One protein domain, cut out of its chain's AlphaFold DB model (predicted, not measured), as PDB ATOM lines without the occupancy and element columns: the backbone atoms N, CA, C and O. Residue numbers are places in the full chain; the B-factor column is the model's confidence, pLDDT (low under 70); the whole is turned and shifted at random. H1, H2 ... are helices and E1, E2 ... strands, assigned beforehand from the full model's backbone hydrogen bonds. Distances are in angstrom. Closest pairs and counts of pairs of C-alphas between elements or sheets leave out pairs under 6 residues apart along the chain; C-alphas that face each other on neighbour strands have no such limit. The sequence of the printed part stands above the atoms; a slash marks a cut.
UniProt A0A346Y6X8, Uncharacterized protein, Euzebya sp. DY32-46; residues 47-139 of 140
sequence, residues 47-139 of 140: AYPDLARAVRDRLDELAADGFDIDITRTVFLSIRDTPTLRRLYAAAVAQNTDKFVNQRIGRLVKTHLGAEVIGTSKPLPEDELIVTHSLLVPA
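AT A GLANCE: This is residues 47 to 139 of the 140 residues of an uncharacterized protein of Euzebya sp. DY32-46 (UniProt A0A346Y6X8). Four helices cross one another at steep angles in a compact cluster: H2 and H4 lie nearest the middle, the long H1 runs along one side, and H3 closes one end. At the other end a small two-stranded hairpin, E1 and E2, packs near H4 and the beginning of H2, and its long loop, residues 121 to 133, arches away from the strands. The printed part has 93 residues with four named helices followed by two named strands, H1 H2 H3 H4 E1 E2; the sheet, order E1 - E2, is antiparallel, and the class is mostly helix. The whole is compact, with a radius of gyration of the C-alphas of 12.3 A, and rounded, spanning 33 by 27 by 20 A.

HOW THE PARTS SIT: The hairpin of E1, residues 115 to 120, and E2, residues 134 to 138, is antiparallel at 148 degrees. N 116 and O 137 are 2.8 A apart, and N 135 and O 119 are 2.9 A apart, both within hydrogen-bond range. For H4, residues 98 to 112, the C-alpha closest to E1 is that of Lys 110, 6.9 A from that of Glu 116. For H2, residues 71 to 81, the closest C-alphas to E2 are those of Thr 72 and Ser 134, 6.9 A apart. H2 and H4 only just touch, with 3 pairs of C-alphas within 8 A, the closest those of Thr 72 and Gly 106 at 6.4 A; their steep tilt is 51 degrees, opposite ways. H1, residues 47 to 64, touches H4 at a steep tilt of 43 degrees, the same way, with the closest C-alphas, Ala 52 and Ile 105, 7.1 A apart. With residues 55 to 62 alone H1 touches H2, closest at the C-alphas of Leu 59 and Val 75, 7.1 A apart. With residues 47 to 55 alone it touches H3, residues 83 to 94, closest at the C-alphas of Ala 47 and Ala 92, 4.7 A apart. H2 and H3 touch only at the corner, about perpendicular at 81 degrees, where the C-alphas of Ile 79 and Leu 85 are closest at 4.9 A. H1 is apart from E1 and E2, and so is H3. In H1, H2, H3 and H4 every O i to N i+4 pair is within hydrogen-bond range.

IN THESE COORDINATES: H1 begins at C-alpha 47, (317.019, -70.585, 17.322), and is 26.5 A long. H2 measures 15.0 A, H3 16.3 A and H4 20.7 A, H4 ending at C-alpha 112, (309.396, -86.358, 9.154). E1 is 13.8 A long and E2 12.8 A, ending at C-alpha 138, (303.595, -95.411, 10.295).

THE WHOLE: The two C-alphas farthest apart are those of Ala 94 and Ala 139, at 33.8 A. The printed part has no cut; the link from E1 to E2, 13 residues, is long. The mean pLDDT of the printed part is 93.1, and no printed residue is under 70.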
ATOM      1  N   ALA A  47     316.436 -69.395  16.705       85.06
ATOM      2  CA  ALA A  47     317.019 -70.585  17.322       85.06
ATOM      3  C   ALA A  47     316.257 -71.878  16.964       85.06
ATOM      4  O   ALA A  47     316.788 -72.980  17.093       85.06
ATOM      5  N   TYR A  48     315.005 -71.757  16.506       88.12
ATOM      6  CA  TYR A  48     314.166 -72.912  16.184       88.12
ATOM      7  C   TYR A  48     314.658 -73.718  14.964       88.12
ATOM      8  O   TYR A  48     314.727 -74.934  15.093       88.12
ATOM      9  N   PRO A  49     315.014 -73.128  13.804       86.94
ATOM     10  CA  PRO A  49     315.582 -73.888  12.684       86.94
ATOM     11  C   PRO A  49     316.781 -74.778  13.041       86.94
ATOM     12  O   PRO A  49     316.847 -75.920  12.593       86.94
ATOM     13  N   ASP A  50     317.701 -74.299  13.884       89.19
ATOM     14  CA  ASP A  50     318.846 -75.110  14.318       89.19
ATOM     15  C   ASP A  50     318.425 -76.250  15.252       89.19
ATOM     16  O   ASP A  50     318.928 -77.368  15.128       89.19
ATOM     17  N   LEU A  51     317.456 -76.003  16.143       94.19
ATOM     18  CA  LEU A  51     316.825 -77.058  16.937       94.19
ATOM     19  C   LEU A  51     316.126 -78.094  16.045       94.19
ATOM     20  O   LEU A  51     316.309 -79.287  16.258       94.19
ATOM     21  N   ALA A  52     315.342 -77.657  15.059       92.88
ATOM     22  CA  ALA A  52     314.593 -78.533  14.162       92.88
ATOM     23  C   ALA A  52     315.530 -79.449  13.366       92.88
ATOM     24  O   ALA A  52     315.294 -80.653  13.299       92.88
ATOM     25  N   ARG A  53     316.635 -78.901  12.844       91.88
ATOM     26  CA  ARG A  53     317.677 -79.689  12.174       91.88
ATOM     27  C   ARG A  53     318.259 -80.752  13.107       91.88
ATOM     28  O   ARG A  53     318.239 -81.924  12.763       91.88
ATOM     29  N   ALA A  54     318.681 -80.360  14.309       94.81
ATOM     30  CA  ALA A  54     319.265 -81.295  15.267       94.81
ATOM     31  C   ALA A  54     318.264 -82.362  15.761       94.81
ATOM     32  O   ALA A  54     318.651 -83.491  16.056       94.81
ATOM     33  N   VAL A  55     316.971 -82.027  15.843       95.94
ATOM     34  CA  VAL A  55     315.903 -82.988  16.158       95.94
ATOM     35  C   VAL A  55     315.681 -83.976  15.013       95.94
ATOM     36  O   VAL A  55     315.457 -85.147  15.298       95.94
ATOM     37  N   ARG A  56     315.766 -83.552  13.745       94.19
ATOM     38  CA  ARG A  56     315.698 -84.475  12.600       94.19
ATOM     39  C   ARG A  56     316.852 -85.456  12.581       94.19
ATOM     40  O   ARG A  56     316.598 -86.648  12.498       94.19
ATOM     41  N   ASP A  57     318.078 -84.962  12.739       94.12
ATOM     42  CA  ASP A  57     319.259 -85.828  12.775       94.12
ATOM     43  C   ASP A  57     319.087 -86.899  13.870       94.12
ATOM     44  O   ASP A  57     319.330 -88.084  13.656       94.12
ATOM     45  N   ARG A  58     318.549 -86.499  15.032       94.75
ATOM     46  CA  ARG A  58     318.232 -87.426  16.123       94.75
ATOM     47  C   ARG A  58     317.073 -88.378  15.803       94.75
ATOM     48  O   ARG A  58     317.087 -89.518  16.255       94.75
ATOM     49  N   LEU A  59     316.053 -87.922  15.082       93.62
ATOM     50  CA  LEU A  59     314.936 -88.756  14.638       93.62
ATOM     51  C   LEU A  59     315.385 -89.828  13.651       93.62
ATOM     52  O   LEU A  59     314.923 -90.956  13.769       93.62
ATOM     53  N   ASP A  60     316.284 -89.495  12.725       93.12
ATOM     54  CA  ASP A  60     316.842 -90.448  11.764       93.12
ATOM     55  C   ASP A  60     317.600 -91.570  12.483       93.12
ATOM     56  O   ASP A  60     317.415 -92.745  12.168       93.12
ATOM     57  N   GLU A  61     318.386 -91.223  13.509       92.88
ATOM     58  CA  GLU A  61     319.049 -92.205  14.376       92.88
ATOM     59  C   GLU A  61     318.041 -93.099  15.111       92.88
ATOM     60  O   GLU A  61     318.185 -94.317  15.109       92.88
ATOM     61  N   LEU A  62     317.009 -92.511  15.729       90.88
ATOM     62  CA  LEU A  62     315.999 -93.264  16.483       90.88
ATOM     63  C   LEU A  62     315.157 -94.175  15.581       90.88
ATOM     64  O   LEU A  62     314.845 -95.296  15.963       90.88
ATOM     65  N   ALA A  63     314.786 -93.702  14.391       87.38
ATOM     66  CA  ALA A  63     313.968 -94.455  13.448       87.38
ATOM     67  C   ALA A  63     314.739 -95.606  12.785       87.38
ATOM     68  O   ALA A  63     314.122 -96.598  12.391       87.38
ATOM     69  N   ALA A  64     316.071 -95.509  12.686       88.44
ATOM     70  CA  ALA A  64     316.914 -96.597  12.194       88.44
ATOM     71  C   ALA A  64     316.832 -97.858  13.078       88.44
ATOM     72  O   ALA A  64     316.951 -98.970  12.561       88.44
ATOM     73  N   ASP A  65     316.563 -97.694  14.377       82.69
ATOM     74  CA  ASP A  65     316.387 -98.792  15.338       82.69
ATOM     75  C   ASP A  65     314.959 -99.387  15.329       82.69
ATOM     76  O   ASP A  65     314.695-100.405  15.975       82.69
ATOM     77  N   GLY A  66     314.036 -98.787  14.568       83.44
ATOM     78  CA  GLY A  66     312.636 -99.195  14.449       83.44
ATOM     79  C   GLY A  66     311.650 -98.100  14.861       83.44
ATOM     80  O   GLY A  66     311.990 -97.125  15.525       83.44
ATOM     81  N   PHE A  67     310.387 -98.254  14.452       89.19
ATOM     82  CA  PHE A  67     309.340 -97.287  14.779       89.19
ATOM     83  C   PHE A  67     308.785 -97.528  16.191       89.19
ATOM     84  O   PHE A  67     308.181 -98.568  16.454       89.19
ATOM     85  N   ASP A  68     308.934 -96.541  17.076       91.75
ATOM     86  CA  ASP A  68     308.360 -96.530  18.425       91.75
ATOM     87  C   ASP A  68     307.072 -95.685  18.468       91.75
ATOM     88  O   ASP A  68     307.046 -94.534  18.028       91.75
ATOM     89  N   ILE A  69     305.998 -96.234  19.039       93.44
ATOM     90  CA  ILE A  69     304.728 -95.517  19.245       93.44
ATOM     91  C   ILE A  69     304.903 -94.258  20.107       93.44
ATOM     92  O   ILE A  69     304.199 -93.262  19.912       93.44
ATOM     93  N   ASP A  70     305.872 -94.287  21.025       94.69
ATOM     94  CA  ASP A  70     306.220 -93.203  21.939       94.69
ATOM     95  C   ASP A  70     307.405 -92.357  21.436       94.69
ATOM     96  O   ASP A  70     307.957 -91.557  22.196       94.69
ATOM     97  N   ILE A  71     307.773 -92.447  20.148       94.69
ATOM     98  CA  ILE A  71     308.959 -91.771  19.587       94.69
ATOM     99  C   ILE A  71     308.994 -90.263  19.864       94.69
ATOM    100  O   ILE A  71     310.062 -89.702  20.113       94.69
ATOM    101  N   THR A  72     307.833 -89.599  19.916       95.31
ATOM    102  CA  THR A  72     307.753 -88.181  20.302       95.31
ATOM    103  C   THR A  72     308.336 -87.958  21.698       95.31
ATOM    104  O   THR A  72     309.155 -87.062  21.884       95.31
ATOM    105  N   ARG A  73     307.972 -88.787  22.684       95.88
ATOM    106  CA  ARG A  73     308.535 -88.705  24.036       95.88
ATOM    107  C   ARG A  73     310.028 -89.017  24.027       95.88
ATOM    108  O   ARG A  73     310.790 -88.289  24.654       95.88
ATOM    109  N   THR A  74     310.456 -90.032  23.283       95.50
ATOM    110  CA  THR A  74     311.875 -90.406  23.150       95.50
ATOM    111  C   THR A  74     312.730 -89.257  22.595       95.50
ATOM    112  O   THR A  74     313.854 -89.023  23.058       95.50
ATOM    113  N   VAL A  75     312.182 -88.458  21.675       96.00
ATOM    114  CA  VAL A  75     312.809 -87.214  21.207       96.00
ATOM    115  C   VAL A  75     312.917 -86.182  22.329       96.00
ATOM    116  O   VAL A  75     313.995 -85.625  22.528       96.00
ATOM    117  N   PHE A  76     311.856 -85.936  23.102       96.94
ATOM    118  CA  PHE A  76     311.915 -84.976  24.214       96.94
ATOM    119  C   PHE A  76     312.873 -85.404  25.331       96.94
ATOM    120  O   PHE A  76     313.598 -84.561  25.864       96.94
ATOM    121  N   LEU A  77     312.957 -86.701  25.619       96.00
ATOM    122  CA  LEU A  77     313.977 -87.262  26.506       96.00
ATOM    123  C   LEU A  77     315.384 -86.996  25.950       96.00
ATOM    124  O   LEU A  77     316.243 -86.482  26.664       96.00
ATOM    125  N   SER A  78     315.601 -87.221  24.648       96.06
ATOM    126  CA  SER A  78     316.875 -86.894  23.992       96.06
ATOM    127  C   SER A  78     317.210 -85.399  24.089       96.06
ATOM    128  O   SER A  78     318.366 -85.051  24.329       96.06
ATOM    129  N   ILE A  79     316.217 -84.510  23.956       97.19
ATOM    130  CA  ILE A  79     316.396 -83.059  24.118       97.19
ATOM    131  C   ILE A  79     316.818 -82.710  25.549       97.19
ATOM    132  O   ILE A  79     317.727 -81.898  25.730       97.19
ATOM    133  N   ARG A  80     316.188 -83.313  26.563       95.94
ATOM    134  CA  ARG A  80     316.515 -83.094  27.981       95.94
ATOM    135  C   ARG A  80     317.933 -83.565  28.319       95.94
ATOM    136  O   ARG A  80     318.683 -82.849  28.998       95.94
ATOM    137  N   ASP A  81     318.288 -84.748  27.827       95.94
ATOM    138  CA  ASP A  81     319.473 -85.487  28.262       95.94
ATOM    139  C   ASP A  81     320.724 -85.149  27.435       95.94
ATOM    140  O   ASP A  81     321.846 -85.308  27.915       95.94
ATOM    141  N   THR A  82     320.562 -84.585  26.232       97.06
ATOM    142  CA  THR A  82     321.680 -84.176  25.366       97.06
ATOM    143  C   THR A  82     322.000 -82.687  25.547       97.06
ATOM    144  O   THR A  82     321.189 -81.842  25.158       97.06
ATOM    145  N   PRO A  83     323.194 -82.302  26.051       97.06
ATOM    146  CA  PRO A  83     323.521 -80.901  26.344       97.06
ATOM    147  C   PRO A  83     323.350 -79.944  25.157       97.06
ATOM    148  O   PRO A  83     322.856 -78.826  25.327       97.06
ATOM    149  N   THR A  84     323.726 -80.381  23.953       95.94
ATOM    150  CA  THR A  84     323.599 -79.580  22.729       95.94
ATOM    151  C   THR A  84     322.135 -79.321  22.374       95.94
ATOM    152  O   THR A  84     321.770 -78.165  22.162       95.94
ATOM    153  N   LEU A  85     321.290 -80.360  22.369       96.69
ATOM    154  CA  LEU A  85     319.856 -80.220  22.098       96.69
ATOM    155  C   LEU A  85     319.168 -79.380  23.172       96.69
ATOM    156  O   LEU A  85     318.408 -78.477  22.838       96.69
ATOM    157  N   ARG A  86     319.502 -79.598  24.448       97.06
ATOM    158  CA  ARG A  86     318.972 -78.804  25.560       97.06
ATOM    159  C   ARG A  86     319.267 -77.317  25.394       97.06
ATOM    160  O   ARG A  86     318.394 -76.487  25.631       97.06
ATOM    161  N   ARG A  87     320.486 -76.967  24.966       96.69
ATOM    162  CA  ARG A  87     320.879 -75.574  24.702       96.69
ATOM    163  C   ARG A  87     320.080 -74.968  23.547       96.69
ATOM    164  O   ARG A  87     319.606 -73.843  23.675       96.69
ATOM    165  N   LEU A  88     319.921 -75.703  22.444       95.56
ATOM    166  CA  LEU A  88     319.132 -75.257  21.288       95.56
ATOM    167  C   LEU A  88     317.653 -75.084  21.653       95.56
ATOM    168  O   LEU A  88     317.042 -74.076  21.305       95.56
ATOM    169  N   TYR A  89     317.101 -76.020  22.425       96.56
ATOM    170  CA  TYR A  89     315.739 -75.953  22.941       96.56
ATOM    171  C   TYR A  89     315.538 -74.730  23.837       96.56
ATOM    172  O   TYR A  89     314.625 -73.944  23.599       96.56
ATOM    173  N   ALA A  90     316.430 -74.503  24.805       95.44
ATOM    174  CA  ALA A  90     316.367 -73.331  25.675       95.44
ATOM    175  C   ALA A  90     316.431 -72.013  24.883       95.44
ATOM    176  O   ALA A  90     315.680 -71.087  25.180       95.44
ATOM    177  N   ALA A  91     317.270 -71.935  23.845       93.38
ATOM    178  CA  ALA A  91     317.337 -70.767  22.968       93.38
ATOM    179  C   ALA A  91     316.042 -70.569  22.154       93.38
ATOM    180  O   ALA A  91     315.536 -69.450  22.057       93.38
ATOM    181  N   ALA A  92     315.460 -71.648  21.617       92.50
ATOM    182  CA  ALA A  92     314.189 -71.592  20.897       92.50
ATOM    183  C   ALA A  92     313.028 -71.165  21.807       92.50
ATOM    184  O   ALA A  92     312.192 -70.361  21.387       92.50
ATOM    185  N   VAL A  93     313.002 -71.654  23.051       93.75
ATOM    186  CA  VAL A  93     312.019 -71.266  24.071       93.75
ATOM    187  C   VAL A  93     312.225 -69.822  24.511       93.75
ATOM    188  O   VAL A  93     311.246 -69.107  24.632       93.75
ATOM    189  N   ALA A  94     313.458 -69.337  24.674       90.00
ATOM    190  CA  ALA A  94     313.704 -67.937  25.034       90.00
ATOM    191  C   ALA A  94     313.158 -66.940  23.992       90.00
ATOM    192  O   ALA A  94     312.762 -65.830  24.338       90.00
ATOM    193  N   GLN A  95     313.118 -67.340  22.717       87.12
ATOM    194  CA  GLN A  95     312.563 -66.536  21.625       87.12
ATOM    195  C   GLN A  95     311.050 -66.748  21.406       87.12
ATOM    196  O   GLN A  95     310.447 -66.013  20.621       87.12
ATOM    197  N   ASN A  96     310.437 -67.754  22.041       85.19
ATOM    198  CA  ASN A  96     309.044 -68.166  21.827       85.19
ATOM    199  C   ASN A  96     308.391 -68.605  23.157       85.19
ATOM    200  O   ASN A  96     308.753 -68.123  24.221       85.19
ATOM    201  N   THR A  97     307.388 -69.485  23.122       87.75
ATOM    202  CA  THR A  97     306.900 -70.191  24.316       87.75
ATOM    203  C   THR A  97     307.275 -71.665  24.229       87.75
ATOM    204  O   THR A  97     307.389 -72.219  23.134       87.75
ATOM    205  N   ASP A  98     307.425 -72.312  25.378       91.31
ATOM    206  CA  ASP A  98     307.561 -73.766  25.516       91.31
ATOM    207  C   ASP A  98     306.479 -74.512  24.721       91.31
ATOM    208  O   ASP A  98     306.778 -75.342  23.866       91.31
ATOM    209  N   LYS A  99     305.214 -74.117  24.898       89.69
ATOM    210  CA  LYS A  99     304.067 -74.691  24.197       89.69
ATOM    211  C   LYS A  99     304.234 -74.625  22.682       89.69
ATOM    212  O   LYS A  99     303.922 -75.589  21.990       89.69
ATOM    213  N   PHE A 100     304.711 -73.496  22.166       88.69
ATOM    214  CA  PHE A 100     304.910 -73.305  20.736       88.69
ATOM    215  C   PHE A 100     306.030 -74.189  20.184       88.69
ATOM    216  O   PHE A 100     305.833 -74.875  19.181       88.69
ATOM    217  N   VAL A 101     307.185 -74.208  20.855       93.19
ATOM    218  CA  VAL A 101     308.324 -75.045  20.454       93.19
ATOM    219  C   VAL A 101     307.930 -76.521  20.496       93.19
ATOM    220  O   VAL A 101     308.148 -77.239  19.521       93.19
ATOM    221  N   ASN A 102     307.251 -76.949  21.561       94.81
ATOM    222  CA  ASN A 102     306.821 -78.330  21.751       94.81
ATOM    223  C   ASN A 102     305.843 -78.800  20.671       94.81
ATOM    224  O   ASN A 102     305.990 -79.892  20.124       94.81
ATOM    225  N   GLN A 103     304.864 -77.962  20.322       91.94
ATOM    226  CA  GLN A 103     303.911 -78.265  19.252       91.94
ATOM    227  C   GLN A 103     304.597 -78.420  17.896       91.94
ATOM    228  O   GLN A 103     304.228 -79.305  17.121       91.94
ATOM    229  N   ARG A 104     305.592 -77.579  17.599       92.25
ATOM    230  CA  ARG A 104     306.328 -77.679  16.341       92.25
ATOM    231  C   ARG A 104     307.252 -78.892  16.296       92.25
ATOM    232  O   ARG A 104     307.294 -79.542  15.260       92.25
ATOM    233  N   ILE A 105     307.900 -79.257  17.404       95.44
ATOM    234  CA  ILE A 105     308.647 -80.521  17.497       95.44
ATOM    235  C   ILE A 105     307.703 -81.703  17.254       95.44
ATOM    236  O   ILE A 105     308.004 -82.550  16.425       95.44
ATOM    237  N   GLY A 106     306.531 -81.743  17.896       94.06
ATOM    238  CA  GLY A 106     305.552 -82.812  17.664       94.06
ATOM    239  C   GLY A 106     305.100 -82.904  16.201       94.06
ATOM    240  O   GLY A 106     304.998 -83.998  15.646       94.06
ATOM    241  N   ARG A 107     304.885 -81.756  15.540       93.19
ATOM    242  CA  ARG A 107     304.605 -81.711  14.097       93.19
ATOM    243  C   ARG A 107     305.786 -82.220  13.274       93.19
ATOM    244  O   ARG A 107     305.564 -83.019  12.375       93.19
ATOM    245  N   LEU A 108     307.002 -81.778  13.587       94.50
ATOM    246  CA  LEU A 108     308.226 -82.207  12.918       94.50
ATOM    247  C   LEU A 108     308.383 -83.727  12.998       94.50
ATOM    248  O   LEU A 108     308.546 -84.354  11.963       94.50
ATOM    249  N   VAL A 109     308.246 -84.319  14.189       94.94
ATOM    250  CA  VAL A 109     308.298 -85.778  14.391       94.94
ATOM    251  C   VAL A 109     307.280 -86.480  13.495       94.94
ATOM    252  O   VAL A 109     307.635 -87.387  12.746       94.94
ATOM    253  N   LYS A 110     306.018 -86.037  13.529       93.56
ATOM    254  CA  LYS A 110     304.947 -86.637  12.730       93.56
ATOM    255  C   LYS A 110     305.229 -86.552  11.224       93.56
ATOM    256  O   LYS A 110     305.102 -87.552  10.526       93.56
ATOM    257  N   THR A 111     305.558 -85.361  10.728       92.31
ATOM    258  CA  THR A 111     305.766 -85.111   9.296       92.31
ATOM    259  C   THR A 111     307.013 -85.824   8.785       92.31
ATOM    260  O   THR A 111     306.950 -86.470   7.745       92.31
ATOM    261  N   HIS A 112     308.117 -85.754   9.531       92.62
ATOM    262  CA  HIS A 112     309.396 -86.358   9.154       92.62
ATOM    263  C   HIS A 112     309.304 -87.880   9.042       92.62
ATOM    264  O   HIS A 112     309.825 -88.464   8.099       92.62
ATOM    265  N   LEU A 113     308.582 -88.521   9.964       91.75
ATOM    266  CA  LEU A 113     308.393 -89.972   9.957       91.75
ATOM    267  C   LEU A 113     307.249 -90.446   9.049       91.75
ATOM    268  O   LEU A 113     306.992 -91.646   8.992       91.75
ATOM    269  N   GLY A 114     306.520 -89.533   8.392       92.00
ATOM    270  CA  GLY A 114     305.316 -89.886   7.636       92.00
ATOM    271  C   GLY A 114     304.302 -90.645   8.497       92.00
ATOM    272  O   GLY A 114     303.798 -91.684   8.088       92.00
ATOM    273  N   ALA A 115     304.062 -90.175   9.723       93.94
ATOM    274  CA  ALA A 115     303.293 -90.903  10.726       93.94
ATOM    275  C   ALA A 115     301.857 -90.385  10.893       93.94
ATOM    276  O   ALA A 115     301.543 -89.206  10.684       93.94
ATOM    277  N   GLU A 116     300.983 -91.260  11.381       95.00
ATOM    278  CA  GLU A 116     299.618 -90.939  11.786       95.00
ATOM    279  C   GLU A 116     299.471 -90.911  13.308       95.00
ATOM    280  O   GLU A 116     300.175 -91.604  14.038       95.00
ATOM    281  N   VAL A 117     298.541 -90.085  13.794       95.56
ATOM    282  CA  VAL A 117     298.238 -89.976  15.226       95.56
ATOM    283  C   VAL A 117     297.089 -90.918  15.548       95.56
ATOM    284  O   VAL A 117     295.980 -90.712  15.061       95.56
ATOM    285  N   ILE A 118     297.333 -91.895  16.417       96.12
ATOM    286  CA  ILE A 118     296.309 -92.855  16.867       96.12
ATOM    287  C   ILE A 118     295.753 -92.528  18.254       96.12
ATOM    288  O   ILE A 118     294.759 -93.105  18.689       96.12
ATOM    289  N   GLY A 119     296.380 -91.590  18.962       95.12
ATOM    290  CA  GLY A 119     295.931 -91.157  20.274       95.12
ATOM    291  C   GLY A 119     296.880 -90.165  20.928       95.12
ATOM    292  O   GLY A 119     297.821 -89.661  20.312       95.12
ATOM    293  N   THR A 120     296.626 -89.914  22.206       96.25
ATOM    294  CA  THR A 120     297.448 -89.062  23.065       96.25
ATOM    295  C   THR A 120     297.830 -89.855  24.305       96.25
ATOM    296  O   THR A 120     297.027 -90.639  24.817       96.25
ATOM    297  N   SER A 121     299.048 -89.653  24.792       96.19
ATOM    298  CA  SER A 121     299.531 -90.268  26.019       96.19
ATOM    299  C   SER A 121     298.704 -89.845  27.236       96.19
ATOM    300  O   SER A 121     298.014 -88.819  27.249       96.19
ATOM    301  N   LYS A 122     298.842 -90.608  28.323       95.31
ATOM    302  CA  LYS A 122     298.495 -90.100  29.654       95.31
ATOM    303  C   LYS A 122     299.435 -88.940  30.033       95.31
ATOM    304  O   LYS A 122     300.531 -88.859  29.467       95.31
ATOM    305  N   PRO A 123     299.027 -88.068  30.975       95.75
ATOM    306  CA  PRO A 123     299.914 -87.056  31.529       95.75
ATOM    307  C   PRO A 123     301.225 -87.670  32.021       95.75
ATOM    308  O   PRO A 123     301.216 -88.708  32.690       95.75
ATOM    309  N   LEU A 124     302.329 -87.038  31.649       94.00
ATOM    310  CA  LEU A 124     303.676 -87.410  32.054       94.00
ATOM    311  C   LEU A 124     304.037 -86.775  33.413       94.00
ATOM    312  O   LEU A 124     303.339 -85.863  33.865       94.00
ATOM    313  N   PRO A 125     305.103 -87.259  34.082       93.88
ATOM    314  CA  PRO A 125     305.665 -86.622  35.275       93.88
ATOM    315  C   PRO A 125     306.000 -85.131  35.087       93.88
ATOM    316  O   PRO A 125     306.301 -84.690  33.982       93.88
ATOM    317  N   GLU A 126     305.973 -84.355  36.175       88.62
ATOM    318  CA  GLU A 126     306.164 -82.891  36.138       88.62
ATOM    319  C   GLU A 126     307.575 -82.441  35.714       88.62
ATOM    320  O   GLU A 126     307.760 -81.284  35.346       88.62
ATOM    321  N   ASP A 127     308.571 -83.327  35.759       89.12
ATOM    322  CA  ASP A 127     309.953 -83.054  35.350       89.12
ATOM    323  C   ASP A 127     310.200 -83.223  33.837       89.12
ATOM    324  O   ASP A 127     311.311 -82.989  33.351       89.12
ATOM    325  N   GLU A 128     309.177 -83.615  33.075       91.75
ATOM    326  CA  GLU A 128     309.241 -83.760  31.621       91.75
ATOM    327  C   GLU A 128     309.054 -82.412  30.901       91.75
ATOM    328  O   GLU A 128     308.341 -81.515  31.348       91.75
ATOM    329  N   LEU A 129     309.671 -82.270  29.721       92.69
ATOM    330  CA  LEU A 129     309.565 -81.047  28.903       92.69
ATOM    331  C   LEU A 129     308.168 -80.844  28.289       92.69
ATOM    332  O   LEU A 129     307.867 -79.770  27.765       92.69
ATOM    333  N   ILE A 130     307.335 -81.883  28.323       94.50
ATOM    334  CA  ILE A 130     305.982 -81.925  27.776       94.50
ATOM    335  C   ILE A 130     305.044 -82.589  28.782       94.50
ATOM    336  O   ILE A 130     305.436 -83.484  29.521       94.50
ATOM    337  N   VAL A 131     303.772 -82.188  28.760       94.56
ATOM    338  CA  VAL A 131     302.742 -82.776  29.632       94.56
ATOM    339  C   VAL A 131     302.157 -84.049  29.020       94.56
ATOM    340  O   VAL A 131     301.869 -85.006  29.727       94.56
ATOM    341  N   THR A 132     301.966 -84.063  27.703       95.19
ATOM    342  CA  THR A 132     301.482 -85.211  26.928       95.19
ATOM    343  C   THR A 132     302.116 -85.205  25.542       95.19
ATOM    344  O   THR A 132     302.603 -84.170  25.076       95.19
ATOM    345  N   HIS A 133     302.069 -86.344  24.855       95.19
ATOM    346  CA  HIS A 133     302.496 -86.476  23.463       95.19
ATOM    347  C   HIS A 133     301.504 -87.278  22.625       95.19
ATOM    348  O   HIS A 133     300.683 -88.035  23.144       95.19
ATOM    349  N   SER A 134     301.580 -87.104  21.307       94.00
ATOM    350  CA  SER A 134     300.849 -87.941  20.359       94.00
ATOM    351  C   SER A 134     301.475 -89.328  20.276       94.00
ATOM    352  O   SER A 134     302.694 -89.448  20.147       94.00
ATOM    353  N   LEU A 135     300.625 -90.351  20.307       96.06
ATOM    354  CA  LEU A 135     300.993 -91.729  19.994       96.06
ATOM    355  C   LEU A 135     300.957 -91.897  18.479       96.06
ATOM    356  O   LEU A 135     299.938 -91.575  17.852       96.06
ATOM    357  N   LEU A 136     302.069 -92.351  17.910       95.81
ATOM    358  CA  LEU A 136     302.270 -92.375  16.466       95.81
ATOM    359  C   LEU A 136     302.334 -93.803  15.923       95.81
ATOM    360  O   LEU A 136     302.737 -94.725  16.621       95.81
ATOM    361  N   VAL A 137     301.952 -93.974  14.662       94.12
ATOM    362  CA  VAL A 137     302.182 -95.196  13.872       94.12
ATOM    363  C   VAL A 137     302.622 -94.802  12.460       94.12
ATOM    364  O   VAL A 137     302.308 -93.683  12.041       94.12
ATOM    365  N   PRO A 138     303.321 -95.669  11.707       92.38
ATOM    366  CA  PRO A 138     303.595 -95.411  10.295       92.38
ATOM    367  C   PRO A 138     302.293 -95.173   9.519       92.38
ATOM    368  O   PRO A 138     301.311 -95.880   9.756       92.38
ATOM    369  N   ALA A 139     302.273 -94.200   8.601       87.50
ATOM    370  CA  ALA A 139     301.173 -94.094   7.645       87.50
ATOM    371  C   ALA A 139     301.161 -95.329   6.727       87.50
ATOM    372  O   ALA A 139     302.222 -95.816   6.325       87.50
TER     373      ALA A 139